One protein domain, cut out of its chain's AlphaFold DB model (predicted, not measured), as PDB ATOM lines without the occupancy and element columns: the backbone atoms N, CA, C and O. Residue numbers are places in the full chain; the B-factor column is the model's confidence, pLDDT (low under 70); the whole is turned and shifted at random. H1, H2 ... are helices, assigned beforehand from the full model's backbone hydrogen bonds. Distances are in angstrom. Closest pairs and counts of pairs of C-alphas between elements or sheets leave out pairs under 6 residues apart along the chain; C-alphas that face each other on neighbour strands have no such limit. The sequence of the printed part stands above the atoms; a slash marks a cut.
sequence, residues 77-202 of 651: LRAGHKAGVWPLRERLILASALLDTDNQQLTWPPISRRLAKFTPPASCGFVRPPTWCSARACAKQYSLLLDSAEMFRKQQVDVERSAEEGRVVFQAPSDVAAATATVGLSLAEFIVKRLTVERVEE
ATOM      1  N   LEU A  77      90.528  96.336 -17.381       46.00
ATOM      2  CA  LEU A  77      89.428  97.136 -17.919       46.00
ATOM      3  C   LEU A  77      89.655  97.601 -19.358       46.00
ATOM      4  O   LEU A  77      88.716  97.519 -20.155       46.00
ATOM      5  N   ARG A  78      90.888  98.020 -19.684       37.19
ATOM      6  CA  ARG A  78      91.293  98.520 -21.009       37.19
ATOM      7  C   ARG A  78      90.920  97.520 -22.112       37.19
ATOM      8  O   ARG A  78      91.003  96.309 -21.914       37.19
ATOM      9  N   ALA A  79      90.519  98.026 -23.279       40.16
ATOM     10  CA  ALA A  79      90.095  97.209 -24.414       40.16
ATOM     11  C   ALA A  79      91.228  96.286 -24.915       40.16
ATOM     12  O   ALA A  79      92.094  96.699 -25.679       40.16
ATOM     13  N   GLY A  80      91.218  95.025 -24.474       36.56
ATOM     14  CA  GLY A  80      92.207  94.017 -24.847       36.56
ATOM     15  C   GLY A  80      91.795  92.613 -24.400       36.56
ATOM     16  O   GLY A  80      91.266  92.419 -23.305       36.56
ATOM     17  N   HIS A  81      92.034  91.614 -25.251       44.38
ATOM     18  CA  HIS A  81      91.628  90.222 -25.028       44.38
ATOM     19  C   HIS A  81      92.555  89.486 -24.038       44.38
ATOM     20  O   HIS A  81      93.271  88.556 -24.404       44.38
ATOM     21  N   LYS A  82      92.550  89.886 -22.759       47.97
ATOM     22  CA  LYS A  82      93.286  89.166 -21.705       47.97
ATOM     23  C   LYS A  82      92.637  87.804 -21.417       47.97
ATOM     24  O   LYS A  82      91.415  87.690 -21.308       47.97
ATOM     25  N   ALA A  83      93.461  86.762 -21.292       54.56
ATOM     26  CA  ALA A  83      93.014  85.370 -21.236       54.56
ATOM     27  C   ALA A  83      91.993  85.111 -20.108       54.56
ATOM     28  O   ALA A  83      92.311  85.155 -18.920       54.56
ATOM     29  N   GLY A  84      90.749  84.809 -20.488       66.62
ATOM     30  CA  GLY A  84      89.660  84.520 -19.551       66.62
ATOM     31  C   GLY A  84      88.864  85.734 -19.054       66.62
ATOM     32  O   GLY A  84      88.039  85.550 -18.156       66.62
ATOM     33  N   VAL A  85      89.057  86.925 -19.631       79.44
ATOM     34  CA  VAL A  85      88.153  88.087 -19.513       79.44
ATOM     35  C   VAL A  85      87.295  88.176 -20.784       79.44
ATOM     36  O   VAL A  85      87.782  87.913 -21.883       79.44
ATOM     37  N   TRP A  86      86.005  88.498 -20.660       85.94
ATOM     38  CA  TRP A  86      85.130  88.692 -21.824       85.94
ATOM     39  C   TRP A  86      85.399  90.028 -22.553       85.94
ATOM     40  O   TRP A  86      85.730  91.022 -21.901       85.94
ATOM     41  N   PRO A  87      85.184  90.107 -23.883       85.81
ATOM     42  CA  PRO A  87      85.204  91.367 -24.627       85.81
ATOM     43  C   PRO A  87      84.210  92.387 -24.069       85.81
ATOM     44  O   PRO A  87      83.173  92.024 -23.513       85.81
ATOM     45  N   LEU A  88      84.470  93.675 -24.287       86.56
ATOM     46  CA  LEU A  88      83.657  94.768 -23.748       86.56
ATOM     47  C   LEU A  88      82.169  94.691 -24.149       86.56
ATOM     48  O   LEU A  88      81.312  94.790 -23.274       86.56
ATOM     49  N   ARG A  89      81.848  94.377 -25.416       88.12
ATOM     50  CA  ARG A  89      80.466  94.076 -25.854       88.12
ATOM     51  C   ARG A  89      79.801  93.006 -24.980       88.12
ATOM     52  O   ARG A  89      78.651  93.155 -24.589       88.12
ATOM     53  N   GLU A  90      80.504  91.919 -24.685       88.94
ATOM     54  CA  GLU A  90      79.948  90.776 -23.953       88.94
ATOM     55  C   GLU A  90      79.843  91.063 -22.442       88.94
ATOM     56  O   GLU A  90      78.849  90.686 -21.821       88.94
ATOM     57  N   ARG A  91      80.805  91.807 -21.869       91.12
ATOM     58  CA  ARG A  91      80.737  92.353 -20.498       91.12
ATOM     59  C   ARG A  91      79.535  93.287 -20.320       91.12
ATOM     60  O   ARG A  91      78.805  93.152 -19.341       91.12
ATOM     61  N   LEU A  92      79.297  94.186 -21.277       91.88
ATOM     62  CA  LEU A  92      78.166  95.116 -21.256       91.88
ATOM     63  C   LEU A  92      76.819  94.378 -21.328       91.88
ATOM     64  O   LEU A  92      75.935  94.658 -20.525       91.88
ATOM     65  N   ILE A  93      76.667  93.389 -22.219       90.94
ATOM     66  CA  ILE A  93      75.419  92.608 -22.315       90.94
ATOM     67  C   ILE A  93      75.167  91.808 -21.020       90.94
ATOM     68  O   ILE A  93      74.023  91.728 -20.576       90.94
ATOM     69  N   LEU A  94      76.209  91.261 -20.376       92.12
ATOM     70  CA  LEU A  94      76.095  90.613 -19.059       92.12
ATOM     71  C   LEU A  94      75.617  91.586 -17.971       92.12
ATOM     72  O   LEU A  94      74.727  91.230 -17.202       92.12
ATOM     73  N   ALA A  95      76.189  92.791 -17.913       92.06
ATOM     74  CA  ALA A  95      75.815  93.806 -16.932       92.06
ATOM     75  C   ALA A  95      74.366  94.285 -17.133       92.06
ATOM     76  O   ALA A  95      73.579  94.269 -16.190       92.06
ATOM     77  N   SER A  96      73.975  94.623 -18.367       90.94
ATOM     78  CA  SER A  96      72.602  95.047 -18.684       90.94
ATOM     79  C   SER A  96      71.577  93.942 -18.413       90.94
ATOM     80  O   SER A  96      70.513  94.216 -17.868       90.94
ATOM     81  N   ALA A  97      71.914  92.675 -18.686       89.31
ATOM     82  CA  ALA A  97      71.048  91.533 -18.375       89.31
ATOM     83  C   ALA A  97      70.866  91.267 -16.866       89.31
ATOM     84  O   ALA A  97      70.007  90.464 -16.500       89.31
ATOM     85  N   LEU A  98      71.645  91.913 -15.994       87.12
ATOM     86  CA  LEU A  98      71.451  91.924 -14.538       87.12
ATOM     87  C   LEU A  98      70.765  93.210 -14.040       87.12
ATOM     88  O   LEU A  98      70.349  93.257 -12.884       87.12
ATOM     89  N   LEU A  99      70.641  94.229 -14.897       85.81
ATOM     90  CA  LEU A  99      69.998  95.504 -14.584       85.81
ATOM     91  C   LEU A  99      68.474  95.461 -14.768       85.81
ATOM     92  O   LEU A  99      67.759  96.102 -14.000       85.81
ATOM     93  N   ASP A 100      67.988  94.702 -15.761       82.06
ATOM     94  CA  ASP A 100      66.556  94.437 -15.974       82.06
ATOM     95  C   ASP A 100      65.867  94.095 -14.637       82.06
ATOM     96  O   ASP A 100      66.233  93.117 -13.976       82.06
ATOM     97  N   THR A 101      64.822  94.839 -14.261       61.34
ATOM     98  CA  THR A 101      64.041  94.599 -13.029       61.34
ATOM     99  C   THR A 101      63.524  93.164 -12.946       61.34
ATOM    100  O   THR A 101      63.611  92.516 -11.904       61.34
ATOM    101  N   ASP A 102      63.084  92.635 -14.085       62.22
ATOM    102  CA  ASP A 102      62.546  91.285 -14.250       62.22
ATOM    103  C   ASP A 102      63.611  90.193 -14.030       62.22
ATOM    104  O   ASP A 102      63.278  89.022 -13.839       62.22
ATOM    105  N   ASN A 103      64.898  90.561 -14.046       63.38
ATOM    106  CA  ASN A 103      66.025  89.648 -13.884       63.38
ATOM    107  C   ASN A 103      66.657  89.697 -12.486       63.38
ATOM    108  O   ASN A 103      67.514  88.864 -12.201       63.38
ATOM    109  N   GLN A 104      66.210  90.572 -11.578       63.47
ATOM    110  CA  GLN A 104      66.732  90.617 -10.201       63.47
ATOM    111  C   GLN A 104      66.465  89.319  -9.409       63.47
ATOM    112  O   GLN A 104      67.155  89.028  -8.437       63.47
ATOM    113  N   GLN A 105      65.495  88.505  -9.849       64.56
ATOM    114  CA  GLN A 105      65.217  87.163  -9.312       64.56
ATOM    115  C   GLN A 105      65.794  86.021 -10.175       64.56
ATOM    116  O   GLN A 105      65.633  84.844  -9.843       64.56
ATOM    117  N   LEU A 106      66.451  86.321 -11.304       69.50
ATOM    118  CA  LEU A 106      66.981  85.301 -12.206       69.50
ATOM    119  C   LEU A 106      68.324  84.755 -11.707       69.50
ATOM    120  O   LEU A 106      69.304  85.471 -11.527       69.50
ATOM    121  N   THR A 107      68.397  83.434 -11.577       86.88
ATOM    122  CA  THR A 107      69.659  82.732 -11.322       86.88
ATOM    123  C   THR A 107      70.566  82.720 -12.564       86.88
ATOM    124  O   THR A 107      70.144  82.986 -13.692       86.88
ATOM    125  N   TRP A 108      71.838  82.352 -12.389       91.25
ATOM    126  CA  TRP A 108      72.811  82.296 -13.487       91.25
ATOM    127  C   TRP A 108      72.396  81.441 -14.714       91.25
ATOM    128  O   TRP A 108      72.708  81.856 -15.832       91.25
ATOM    129  N   PRO A 109      71.688  80.292 -14.596       90.00
ATOM    130  CA  PRO A 109      71.275  79.490 -15.758       90.00
ATOM    131  C   PRO A 109      70.295  80.162 -16.749       90.00
ATOM    132  O   PRO A 109      70.539  80.077 -17.956       90.00
ATOM    133  N   PRO A 110      69.189  80.827 -16.350       87.88
ATOM    134  CA  PRO A 110      68.378  81.592 -17.298       87.88
ATOM    135  C   PRO A 110      69.114  82.797 -17.907       87.88
ATOM    136  O   PRO A 110      68.911  83.043 -19.094       87.88
ATOM    137  N   ILE A 111      70.005  83.480 -17.174       89.25
ATOM    138  CA  ILE A 111      70.854  84.559 -17.728       89.25
ATOM    139  C   ILE A 111      71.785  84.000 -18.816       89.25
ATOM    140  O   ILE A 111      71.772  84.469 -19.952       89.25
ATOM    141  N   SER A 112      72.504  82.917 -18.507       90.25
ATOM    142  CA  SER A 112      73.341  82.141 -19.437       90.25
ATOM    143  C   SER A 112      72.615  81.808 -20.754       90.25
ATOM    144  O   SER A 112      73.140  82.070 -21.838       90.25
ATOM    145  N   ARG A 113      71.360  81.334 -20.682       88.62
ATOM    146  CA  ARG A 113      70.521  81.022 -21.860       88.62
ATOM    147  C   ARG A 113      70.037  82.246 -22.650       88.62
ATOM    148  O   ARG A 113      69.642  82.086 -23.805       88.62
ATOM    149  N   ARG A 114      70.034  83.451 -22.067       86.69
ATOM    150  CA  ARG A 114      69.816  84.704 -22.816       86.69
ATOM    151  C   ARG A 114      71.107  85.138 -23.510       86.69
ATOM    152  O   ARG A 114      71.081  85.391 -24.710       86.69
ATOM    153  N   LEU A 115      72.230  85.146 -22.789       87.06
ATOM    154  CA  LEU A 115      73.539  85.581 -23.298       87.06
ATOM    155  C   LEU A 115      74.032  84.743 -24.483       87.06
ATOM    156  O   LEU A 115      74.514  85.310 -25.460       87.06
ATOM    157  N   ALA A 116      73.801  83.427 -24.459       84.75
ATOM    158  CA  ALA A 116      74.137  82.519 -25.558       84.75
ATOM    159  C   ALA A 116      73.465  82.863 -26.911       84.75
ATOM    160  O   ALA A 116      73.885  82.349 -27.941       84.75
ATOM    161  N   LYS A 117      72.436  83.729 -26.932       82.94
ATOM    162  CA  LYS A 117      71.808  84.240 -28.167       82.94
ATOM    163  C   LYS A 117      72.544  85.435 -28.784       82.94
ATOM    164  O   LYS A 117      72.285  85.773 -29.934       82.94
ATOM    165  N   PHE A 118      73.409  86.097 -28.014       76.88
ATOM    166  CA  PHE A 118      74.188  87.269 -28.433       76.88
ATOM    167  C   PHE A 118      75.662  86.939 -28.709       76.88
ATOM    168  O   PHE A 118      76.379  87.773 -29.274       76.88
ATOM    169  N   THR A 119      76.113  85.746 -28.315       71.69
ATOM    170  CA  THR A 119      77.363  85.128 -28.771       71.69
ATOM    171  C   THR A 119      77.256  84.827 -30.269       71.69
ATOM    172  O   THR A 119      76.216  84.322 -30.698       71.69
ATOM    173  N   PRO A 120      78.282  85.113 -31.089       68.31
ATOM    174  CA  PRO A 120      78.262  84.695 -32.485       68.31
ATOM    175  C   PRO A 120      78.242  83.154 -32.607       68.31
ATOM    176  O   PRO A 120      78.850  82.466 -31.782       68.31
ATOM    177  N   PRO A 121      77.543  82.592 -33.612       60.47
ATOM    178  CA  PRO A 121      77.528  81.152 -33.858       60.47
ATOM    179  C   PRO A 121      78.877  80.670 -34.404       60.47
ATOM    180  O   PRO A 121      79.570  81.402 -35.105       60.47
ATOM    181  N   ALA A 122      79.205  79.395 -34.173       59.66
ATOM    182  CA  ALA A 122      80.468  78.775 -34.600       59.66
ATOM    183  C   ALA A 122      80.739  78.815 -36.124       59.66
ATOM    184  O   ALA A 122      81.849  78.532 -36.555       59.66
ATOM    185  N   SER A 123      79.748  79.186 -36.941       53.31
ATOM    186  CA  SER A 123      79.881  79.392 -38.385       53.31
ATOM    187  C   SER A 123      80.545  80.719 -38.787       53.31
ATOM    188  O   SER A 123      80.671  80.972 -39.979       53.31
ATOM    189  N   CYS A 124      80.934  81.591 -37.847       53.88
ATOM    190  CA  CYS A 124      81.574  82.883 -38.145       53.88
ATOM    191  C   CYS A 124      83.119  82.846 -38.119       53.88
ATOM    192  O   CYS A 124      83.746  83.865 -37.840       53.88
ATOM    193  N   GLY A 125      83.737  81.673 -38.288       51.94
ATOM    194  CA  GLY A 125      85.183  81.462 -38.115       51.94
ATOM    195  C   GLY A 125      85.622  81.406 -36.644       51.94
ATOM    196  O   GLY A 125      86.297  80.466 -36.232       51.94
ATOM    197  N   PHE A 126      85.171  82.349 -35.811       61.81
ATOM    198  CA  PHE A 126      85.560  82.420 -34.401       61.81
ATOM    199  C   PHE A 126      84.721  81.505 -33.485       61.81
ATOM    200  O   PHE A 126      83.716  81.910 -32.893       61.81
ATOM    201  N   VAL A 127      85.165  80.259 -33.294       63.62
ATOM    202  CA  VAL A 127      84.499  79.295 -32.399       63.62
ATOM    203  C   VAL A 127      84.760  79.623 -30.921       63.62
ATOM    204  O   VAL A 127      85.783  79.254 -30.343       63.62
ATOM    205  N   ARG A 128      83.805  80.290 -30.259       77.00
ATOM    206  CA  ARG A 128      83.797  80.416 -28.786       77.00
ATOM    207  C   ARG A 128      83.613  79.028 -28.129       77.00
ATOM    208  O   ARG A 128      82.807  78.238 -28.622       77.00
ATOM    209  N   PRO A 129      84.282  78.722 -26.996       79.19
ATOM    210  CA  PRO A 129      84.105  77.448 -26.289       79.19
ATOM    211  C   PRO A 129      82.639  77.166 -25.899       79.19
ATOM    212  O   PRO A 129      81.925  78.094 -25.519       79.19
ATOM    213  N   PRO A 130      82.176  75.902 -25.850       74.25
ATOM    214  CA  PRO A 130      80.794  75.582 -25.463       74.25
ATOM    215  C   PRO A 130      80.462  75.969 -24.009       74.25
ATOM    216  O   PRO A 130      79.302  76.155 -23.649       74.25
ATOM    217  N   THR A 131      81.480  76.134 -23.160       85.19
ATOM    218  CA  THR A 131      81.356  76.624 -21.780       85.19
ATOM    219  C   THR A 131      81.352  78.153 -21.665       85.19
ATOM    220  O   THR A 131      81.175  78.660 -20.554       85.19
ATOM    221  N   TRP A 132      81.527  78.889 -22.771       86.00
ATOM    222  CA  TRP A 132      81.767  80.336 -22.787       86.00
ATOM    223  C   TRP A 132      80.678  81.118 -22.056       86.00
ATOM    224  O   TRP A 132      80.973  81.733 -21.040       86.00
ATOM    225  N   CYS A 133      79.413  81.004 -22.472       88.12
ATOM    226  CA  CYS A 133      78.268  81.597 -21.768       88.12
ATOM    227  C   CYS A 133      77.627  80.653 -20.736       88.12
ATOM    228  O   CYS A 133      76.427  80.740 -20.488       88.12
ATOM    229  N   SER A 134      78.385  79.730 -20.130       91.19
ATOM    230  CA  SER A 134      77.861  78.881 -19.048       91.19
ATOM    231  C   SER A 134      77.525  79.698 -17.795       91.19
ATOM    232  O   SER A 134      78.172  80.701 -17.507       91.19
ATOM    233  N   ALA A 135      76.569  79.231 -16.986       91.94
ATOM    234  CA  ALA A 135      76.186  79.879 -15.724       91.94
ATOM    235  C   ALA A 135      77.388  80.205 -14.805       91.94
ATOM    236  O   ALA A 135      77.447  81.284 -14.219       91.94
ATOM    237  N   ARG A 136      78.379  79.303 -14.726       92.38
ATOM    238  CA  ARG A 136      79.617  79.506 -13.951       92.38
ATOM    239  C   ARG A 136      80.526  80.576 -14.564       92.38
ATOM    240  O   ARG A 136      81.158  81.322 -13.821       92.38
ATOM    241  N   ALA A 137      80.594  80.660 -15.893       90.44
ATOM    242  CA  ALA A 137      81.345  81.707 -16.577       90.44
ATOM    243  C   ALA A 137      80.681  83.080 -16.388       90.44
ATOM    244  O   ALA A 137      81.371  84.014 -15.996       90.44
ATOM    245  N   CYS A 138      79.355  83.182 -16.549       91.81
ATOM    246  CA  CYS A 138      78.595  84.412 -16.285       91.81
ATOM    247  C   CYS A 138      78.847  84.943 -14.865       91.81
ATOM    248  O   CYS A 138      79.190  86.111 -14.702       91.81
ATOM    249  N   ALA A 139      78.770  84.069 -13.853       92.00
ATOM    250  CA  ALA A 139      79.054  84.430 -12.466       92.00
ATOM    251  C   ALA A 139      80.495  84.943 -12.269       92.00
ATOM    252  O   ALA A 139      80.693  85.969 -11.624       92.00
ATOM    253  N   LYS A 140      81.500  84.273 -12.862       92.38
ATOM    254  CA  LYS A 140      82.913  84.692 -12.780       92.38
ATOM    255  C   LYS A 140      83.166  86.038 -13.474       92.38
ATOM    256  O   LYS A 140      83.944  86.843 -12.981       92.38
ATOM    257  N   GLN A 141      82.545  86.288 -14.625       92.56
ATOM    258  CA  GLN A 141      82.707  87.573 -15.314       92.56
ATOM    259  C   GLN A 141      82.015  88.703 -14.550       92.56
ATOM    260  O   GLN A 141      82.549  89.805 -14.495       92.56
ATOM    261  N   TYR A 142      80.869  88.439 -13.910       92.06
ATOM    262  CA  TYR A 142      80.207  89.457 -13.099       92.06
ATOM    263  C   TYR A 142      80.962  89.769 -11.802       92.06
ATOM    264  O   TYR A 142      81.034  90.939 -11.440       92.06
ATOM    265  N   SER A 143      81.596  88.786 -11.143       91.75
ATOM    266  CA  SER A 143      82.464  89.095  -9.995       91.75
ATOM    267  C   SER A 143      83.620  90.009 -10.408       91.75
ATOM    268  O   SER A 143      83.792  91.051  -9.796       91.75
ATOM    269  N   LEU A 144      84.296  89.726 -11.531       92.00
ATOM    270  CA  LEU A 144      85.342  90.611 -12.068       92.00
ATOM    271  C   LEU A 144      84.831  92.031 -12.386       92.00
ATOM    272  O   LEU A 144      85.579  92.999 -12.247       92.00
ATOM    273  N   LEU A 145      83.565  92.182 -12.799       91.69
ATOM    274  CA  LEU A 145      82.953  93.500 -12.989       91.69
ATOM    275  C   LEU A 145      82.723  94.229 -11.658       91.69
ATOM    276  O   LEU A 145      83.047  95.415 -11.584       91.69
ATOM    277  N   LEU A 146      82.241  93.536 -10.619       91.06
ATOM    278  CA  LEU A 146      82.109  94.079  -9.260       91.06
ATOM    279  C   LEU A 146      83.476  94.490  -8.690       91.06
ATOM    280  O   LEU A 146      83.643  95.655  -8.335       91.06
ATOM    281  N   ASP A 147      84.463  93.587  -8.715       90.25
ATOM    282  CA  ASP A 147      85.842  93.824  -8.260       90.25
ATOM    283  C   ASP A 147      86.416  95.093  -8.925       90.25
ATOM    284  O   ASP A 147      86.951  95.992  -8.274       90.25
ATOM    285  N   SER A 148      86.240  95.215 -10.248       87.00
ATOM    286  CA  SER A 148      86.721  96.365 -11.021       87.00
ATOM    287  C   SER A 148      85.984  97.676 -10.717       87.00
ATOM    288  O   SER A 148      86.558  98.755 -10.851       87.00
ATOM    289  N   ALA A 149      84.715  97.606 -10.306       87.12
ATOM    290  CA  ALA A 149      83.909  98.764  -9.933       87.12
ATOM    291  C   ALA A 149      84.157  99.217  -8.487       87.12
ATOM    292  O   ALA A 149      84.003 100.396  -8.176       87.12
ATOM    293  N   GLU A 150      84.566  98.310  -7.603       85.75
ATOM    294  CA  GLU A 150      85.105  98.651  -6.285       85.75
ATOM    295  C   GLU A 150      86.477  99.317  -6.403       85.75
ATOM    296  O   GLU A 150      86.677 100.383  -5.824       85.75
ATOM    297  N   MET A 151      87.370  98.778  -7.242       81.00
ATOM    298  CA  MET A 151      88.658  99.414  -7.538       81.00
ATOM    299  C   MET A 151      88.498 100.811  -8.158       81.00
ATOM    300  O   MET A 151      89.162 101.738  -7.703       81.00
ATOM    301  N   PHE A 152      87.589 100.996  -9.126       80.38
ATOM    302  CA  PHE A 152      87.333 102.319  -9.713       80.38
ATOM    303  C   PHE A 152      86.786 103.311  -8.677       80.38
ATOM    304  O   PHE A 152      87.296 104.422  -8.575       80.38
ATOM    305  N   ARG A 153      85.791 102.921  -7.863       78.94
ATOM    306  CA  ARG A 153      85.247 103.805  -6.812       78.94
ATOM    307  C   ARG A 153      86.289 104.156  -5.752       78.94
ATOM    308  O   ARG A 153      86.318 105.293  -5.298       78.94
ATOM    309  N   LYS A 154      87.171 103.219  -5.383       80.75
ATOM    310  CA  LYS A 154      88.301 103.523  -4.499       80.75
ATOM    311  C   LYS A 154      89.253 104.532  -5.150       80.75
ATOM    312  O   LYS A 154      89.610 105.513  -4.513       80.75
ATOM    313  N   GLN A 155      89.631 104.311  -6.411       78.94
ATOM    314  CA  GLN A 155      90.504 105.222  -7.151       78.94
ATOM    315  C   GLN A 155      89.890 106.623  -7.280       78.94
ATOM    316  O   GLN A 155      90.609 107.601  -7.120       78.94
ATOM    317  N   GLN A 156      88.576 106.728  -7.502       73.25
ATOM    318  CA  GLN A 156      87.855 108.000  -7.490       73.25
ATOM    319  C   GLN A 156      87.988 108.705  -6.130       73.25
ATOM    320  O   GLN A 156      88.448 109.838  -6.099       73.25
ATOM    321  N   VAL A 157      87.693 108.025  -5.016       77.81
ATOM    322  CA  VAL A 157      87.807 108.604  -3.660       77.81
ATOM    323  C   VAL A 157      89.250 108.996  -3.304       77.81
ATOM    324  O   VAL A 157      89.476 109.999  -2.631       77.81
ATOM    325  N   ASP A 158      90.246 108.226  -3.749       76.75
ATOM    326  CA  ASP A 158      91.659 108.557  -3.532       76.75
ATOM    327  C   ASP A 158      92.126 109.736  -4.422       76.75
ATOM    328  O   ASP A 158      93.013 110.486  -4.011       76.75
ATOM    329  N   VAL A 159      91.504 109.961  -5.588       74.50
ATOM    330  CA  VAL A 159      91.706 111.167  -6.418       74.50
ATOM    331  C   VAL A 159      90.983 112.386  -5.842       74.50
ATOM    332  O   VAL A 159      91.597 113.445  -5.754       74.50
ATOM    333  N   GLU A 160      89.728 112.243  -5.411       75.31
ATOM    334  CA  GLU A 160      88.947 113.306  -4.762       75.31
ATOM    335  C   GLU A 160      89.704 113.833  -3.533       75.31
ATOM    336  O   GLU A 160      90.005 115.024  -3.474       75.31
ATOM    337  N   ARG A 161      90.182 112.941  -2.650       76.38
ATOM    338  CA  ARG A 161      91.050 113.319  -1.520       76.38
ATOM    339  C   ARG A 161      92.350 113.996  -1.964       76.38
ATOM    340  O   ARG A 161      92.786 114.953  -1.341       76.38
ATOM    341  N   SER A 162      92.983 113.523  -3.039       74.44
ATOM    342  CA  SER A 162      94.230 114.128  -3.540       74.44
ATOM    343  C   SER A 162      94.016 115.554  -4.072       74.44
ATOM    344  O   SER A 162      94.909 116.390  -3.937       74.44
ATOM    345  N   ALA A 163      92.839 115.841  -4.639       74.94
ATOM    346  CA  ALA A 163      92.438 117.180  -5.063       74.94
ATOM    347  C   ALA A 163      92.063 118.081  -3.868       74.94
ATOM    348  O   ALA A 163      92.452 119.246  -3.850       74.94
ATOM    349  N   GLU A 164      91.386 117.544  -2.846       75.12
ATOM    350  CA  GLU A 164      91.138 118.229  -1.562       75.12
ATOM    351  C   GLU A 164      92.450 118.580  -0.831       75.12
ATOM    352  O   GLU A 164      92.578 119.660  -0.258       75.12
ATOM    353  N   GLU A 165      93.461 117.710  -0.914       79.38
ATOM    354  CA  GLU A 165      94.834 117.938  -0.432       79.38
ATOM    355  C   GLU A 165      95.657 118.897  -1.327       79.38
ATOM    356  O   GLU A 165      96.856 119.076  -1.107       79.38
ATOM    357  N   GLY A 166      95.051 119.505  -2.354       69.50
ATOM    358  CA  GLY A 166      95.694 120.493  -3.225       69.50
ATOM    359  C   GLY A 166      96.768 119.936  -4.168       69.50
ATOM    360  O   GLY A 166      97.514 120.710  -4.771       69.50
ATOM    361  N   ARG A 167      96.876 118.609  -4.327       70.12
ATOM    362  CA  ARG A 167      97.816 117.998  -5.277       70.12
ATOM    363  C   ARG A 167      97.216 117.976  -6.680       70.12
ATOM    364  O   ARG A 167      96.092 117.528  -6.885       70.12
ATOM    365  N   VAL A 168      98.000 118.412  -7.668       58.22
ATOM    366  CA  VAL A 168      97.594 118.402  -9.082       58.22
ATOM    367  C   VAL A 168      97.493 116.961  -9.589       58.22
ATOM    368  O   VAL A 168      98.487 116.356  -9.990       58.22
ATOM    369  N   VAL A 169      96.281 116.403  -9.578       59.59
ATOM    370  CA  VAL A 169      95.991 115.109 -10.203       59.59
ATOM    371  C   VAL A 169      95.678 115.316 -11.681       59.59
ATOM    372  O   VAL A 169      94.657 115.900 -12.041       59.59
ATOM    373  N   PHE A 170      96.530 114.780 -12.552       54.78
ATOM    374  CA  PHE A 170      96.272 114.739 -13.989       54.78
ATOM    375  C   PHE A 170      95.262 113.620 -14.310       54.78
ATOM    376  O   PHE A 170      95.636 112.461 -14.488       54.78
ATOM    377  N   GLN A 171      93.969 113.955 -14.355       57.34
ATOM    378  CA  GLN A 171      92.916 113.077 -14.886       57.34
ATOM    379  C   GLN A 171      92.609 113.402 -16.351       57.34
ATOM    380  O   GLN A 171      92.661 114.557 -16.772       57.34
ATOM    381  N   ALA A 172      92.245 112.380 -17.131       50.19
ATOM    382  CA  ALA A 172      91.740 112.591 -18.482       50.19
ATOM    383  C   ALA A 172      90.330 113.224 -18.426       50.19
ATOM    384  O   ALA A 172      89.514 112.802 -17.600       50.19
ATOM    385  N   PRO A 173      89.983 114.187 -19.307       44.25
ATOM    386  CA  PRO A 173      88.667 114.842 -19.288       44.25
ATOM    387  C   PRO A 173      87.457 113.902 -19.448       44.25
ATOM    388  O   PRO A 173      86.352 114.248 -19.032       44.25
ATOM    389  N   SER A 174      87.657 112.708 -20.018       50.59
ATOM    390  CA  SER A 174      86.676 111.610 -20.068       50.59
ATOM    391  C   SER A 174      86.231 111.153 -18.677       50.59
ATOM    392  O   SER A 174      85.042 110.936 -18.427       50.59
ATOM    393  N   ASP A 175      87.190 111.029 -17.763       52.53
ATOM    394  CA  ASP A 175      87.037 110.287 -16.515       52.53
ATOM    395  C   ASP A 175      86.265 111.126 -15.490       52.53
ATOM    396  O   ASP A 175      85.382 110.618 -14.799       52.53
ATOM    397  N   VAL A 176      86.529 112.438 -15.476       51.38
ATOM    398  CA  VAL A 176      85.835 113.434 -14.644       51.38
ATOM    399  C   VAL A 176      84.347 113.509 -15.009       51.38
ATOM    400  O   VAL A 176      83.479 113.462 -14.137       51.38
ATOM    401  N   ALA A 177      84.029 113.570 -16.307       47.44
ATOM    402  CA  ALA A 177      82.647 113.628 -16.783       47.44
ATOM    403  C   ALA A 177      81.867 112.337 -16.472       47.44
ATOM    404  O   ALA A 177      80.672 112.389 -16.166       47.44
ATOM    405  N   ALA A 178      82.539 111.181 -16.509       51.75
ATOM    406  CA  ALA A 178      81.961 109.908 -16.097       51.75
ATOM    407  C   ALA A 178      81.726 109.840 -14.576       51.75
ATOM    408  O   ALA A 178      80.653 109.405 -14.156       51.75
ATOM    409  N   ALA A 179      82.678 110.306 -13.758       56.59
ATOM    410  CA  ALA A 179      82.586 110.294 -12.298       56.59
ATOM    411  C   ALA A 179      81.368 111.087 -11.792       56.59
ATOM    412  O   ALA A 179      80.464 110.514 -11.173       56.59
ATOM    413  N   THR A 180      81.264 112.374 -12.141       52.75
ATOM    414  CA  THR A 180      80.181 113.260 -11.670       52.75
ATOM    415  C   THR A 180      78.790 112.768 -12.090       52.75
ATOM    416  O   THR A 180      77.820 112.912 -11.347       52.75
ATOM    417  N   ALA A 181      78.674 112.096 -13.241       55.88
ATOM    418  CA  ALA A 181      77.421 111.522 -13.741       55.88
ATOM    419  C   ALA A 181      76.981 110.210 -13.040       55.88
ATOM    420  O   ALA A 181      75.996 109.584 -13.468       55.88
ATOM    421  N   THR A 182      77.698 109.765 -11.999       62.22
ATOM    422  CA  THR A 182      77.442 108.490 -11.301       62.22
ATOM    423  C   THR A 182      77.127 108.584  -9.809       62.22
ATOM    424  O   THR A 182      76.773 107.568  -9.205       62.22
ATOM    425  N   VAL A 183      77.153 109.783  -9.220       66.06
ATOM    426  CA  VAL A 183      76.732 109.999  -7.827       66.06
ATOM    427  C   VAL A 183      75.280 109.535  -7.631       66.06
ATOM    428  O   VAL A 183      74.395 109.877  -8.413       66.06
ATOM    429  N   GLY A 184      75.037 108.729  -6.592       73.50
ATOM    430  CA  GLY A 184      73.705 108.216  -6.240       73.50
ATOM    431  C   GLY A 184      73.221 106.981  -7.016       73.50
ATOM    432  O   GLY A 184      72.114 106.517  -6.749       73.50
ATOM    433  N   LEU A 185      74.014 106.426  -7.939       81.81
ATOM    434  CA  LEU A 185      73.658 105.194  -8.657       81.81
ATOM    435  C   LEU A 185      73.855 103.923  -7.821       81.81
ATOM    436  O   LEU A 185      74.780 103.811  -7.013       81.81
ATOM    437  N   SER A 186      73.058 102.898  -8.123       87.25
ATOM    438  CA  SER A 186      73.343 101.515  -7.746       87.25
ATOM    439  C   SER A 186      74.643 101.020  -8.396       87.25
ATOM    440  O   SER A 186      74.975 101.388  -9.524       87.25
ATOM    441  N   LEU A 187      75.359 100.107  -7.731       85.56
ATOM    442  CA  LEU A 187      76.601  99.517  -8.251       85.56
ATOM    443  C   LEU A 187      76.411  98.847  -9.628       85.56
ATOM    444  O   LEU A 187      77.303  98.910 -10.470       85.56
ATOM    445  N   ALA A 188      75.239  98.258  -9.884       86.75
ATOM    446  CA  ALA A 188      74.911  97.676 -11.186       86.75
ATOM    447  C   ALA A 188      74.693  98.753 -12.270       86.75
ATOM    448  O   ALA A 188      75.196  98.616 -13.385       86.75
ATOM    449  N   GLU A 189      74.005  99.851 -11.938       89.06
ATOM    450  CA  GLU A 189      73.790 100.991 -12.844       89.06
ATOM    451  C   GLU A 189      75.115 101.685 -13.181       89.06
ATOM    452  O   GLU A 189      75.366 102.007 -14.342       89.06
ATOM    453  N   PHE A 190      75.988 101.854 -12.184       88.31
ATOM    454  CA  PHE A 190      77.350 102.356 -12.351       88.31
ATOM    455  C   PHE A 190      78.157 101.501 -13.342       88.31
ATOM    456  O   PHE A 190      78.728 102.037 -14.292       88.31
ATOM    457  N   ILE A 191      78.158 100.171 -13.168       90.19
ATOM    458  CA  ILE A 191      78.841  99.240 -14.082       90.19
ATOM    459  C   ILE A 191      78.293  99.383 -15.508       90.19
ATOM    460  O   ILE A 191      79.079  99.498 -16.448       90.19
ATOM    461  N   VAL A 192      76.967  99.420 -15.688       91.81
ATOM    462  CA  VAL A 192      76.357  99.568 -17.020       91.81
ATOM    463  C   VAL A 192      76.695 100.921 -17.653       91.81
ATOM    464  O   VAL A 192      77.087 100.942 -18.821       91.81
ATOM    465  N   LYS A 193      76.622 102.041 -16.915       90.12
ATOM    466  CA  LYS A 193      77.023 103.362 -17.438       90.12
ATOM    467  C   LYS A 193      78.493 103.370 -17.866       90.12
ATOM    468  O   LYS A 193      78.773 103.738 -19.005       90.12
ATOM    469  N   ARG A 194      79.413 102.917 -17.005       88.75
ATOM    470  CA  ARG A 194      80.857 102.894 -17.301       88.75
ATOM    471  C   ARG A 194      81.173 102.047 -18.536       88.75
ATOM    472  O   ARG A 194      81.771 102.555 -19.479       88.75
ATOM    473  N   LEU A 195      80.695 100.801 -18.587       90.75
ATOM    474  CA  LEU A 195      80.898  99.919 -19.747       90.75
ATOM    475  C   LEU A 195      80.242 100.463 -21.032       90.75
ATOM    476  O   LEU A 195      80.686 100.132 -22.130       90.75
ATOM    477  N   THR A 196      79.200 101.295 -20.921       90.69
ATOM    478  CA  THR A 196      78.588 101.977 -22.072       90.69
ATOM    479  C   THR A 196      79.484 103.098 -22.602       90.69
ATOM    480  O   THR A 196      79.653 103.189 -23.815       90.69
ATOM    481  N   VAL A 197      80.099 103.907 -21.728       87.38
ATOM    482  CA  VAL A 197      81.082 104.937 -22.129       87.38
ATOM    483  C   VAL A 197      82.295 104.281 -22.788       87.38
ATOM    484  O   VAL A 197      82.574 104.579 -23.949       87.38
ATOM    485  N   GLU A 198      82.907 103.290 -22.124       87.31
ATOM    486  CA  GLU A 198      84.027 102.515 -22.680       87.31
ATOM    487  C   GLU A 198      83.678 101.947 -24.073       87.31
ATOM    488  O   GLU A 198      84.504 101.957 -24.985       87.31
ATOM    489  N   ARG A 199      82.440 101.456 -24.278       87.56
ATOM    490  CA  ARG A 199      82.011 100.866 -25.561       87.56
ATOM    491  C   ARG A 199      81.748 101.915 -26.645       87.56
ATOM    492  O   ARG A 199      81.947 101.619 -27.824       87.56
ATOM    493  N   VAL A 200      81.303 103.118 -26.283       86.06
ATOM    494  CA  VAL A 200      81.178 104.247 -27.221       86.06
ATOM    495  C   VAL A 200      82.560 104.714 -27.679       86.06
ATOM    496  O   VAL A 200      82.741 105.004 -28.861       86.06
ATOM    497  N   GLU A 201      83.545 104.731 -26.786       86.25
ATOM    498  CA  GLU A 201      84.939 105.059 -27.106       86.25
ATOM    499  C   GLU A 201      85.598 103.974 -27.967       86.25
ATOM    500  O   GLU A 201      86.174 104.293 -29.007       86.25
ATOM    501  N   GLU A 202      85.415 102.692 -27.628       85.88
ATOM    502  CA  GLU A 202      85.857 101.553 -28.448       85.88
ATOM    503  C   GLU A 202      85.324 101.654 -29.891       85.88
ATOM    504  O   GLU A 202      86.079 101.508 -30.854       85.88
TER     505      GLU A 202
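What this domain is: This is residues 77 to 202 of the 651 residues of the protein "Bromodomain containing protein 8" of Echinococcus granulosus (UniProt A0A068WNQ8). Four shorter helices line one side of long H3: H2 at its first end, H1 and H5 side by side across it, then, loosely, H4. The printed part has 126 residues with five named helices, H1 to H5, all helix. It is only just compact, close to loose, with a radius of gyration of the C-alphas of 16.6 A and spans of 55, 34 and 21 A.

How they stand to each other: Begin at H3, residues 135 to 164: its residues 145 to 149 alone touch H5, residues 187 to 202, C-alphas 149 and 191 closest at 6.6 A. H5 touches H1, residues 88 to 99, at a shallow tilt of 27 degrees, C-alphas 195 and 92 closest at 5.7 A. H2, residues 108 to 115, touches H3's residues 135 to 139 alone, C-alphas 108 and 135 closest at 4.7 A. H4, residues 173 to 180, touches no helix. Every O i to N i+4 pair is within hydrogen-bond range but in H4, 3 of 4.

Where its parts are: Find C-alpha 135 at (76.186, 79.879, -15.724); H3 runs 43.5 A to C-alpha 164 at (91.138, 118.229, -1.562).

The domain as a whole: The printed part has no cut; link H2 to H3 is long; confidence is low in, among others, residues 168 to 183.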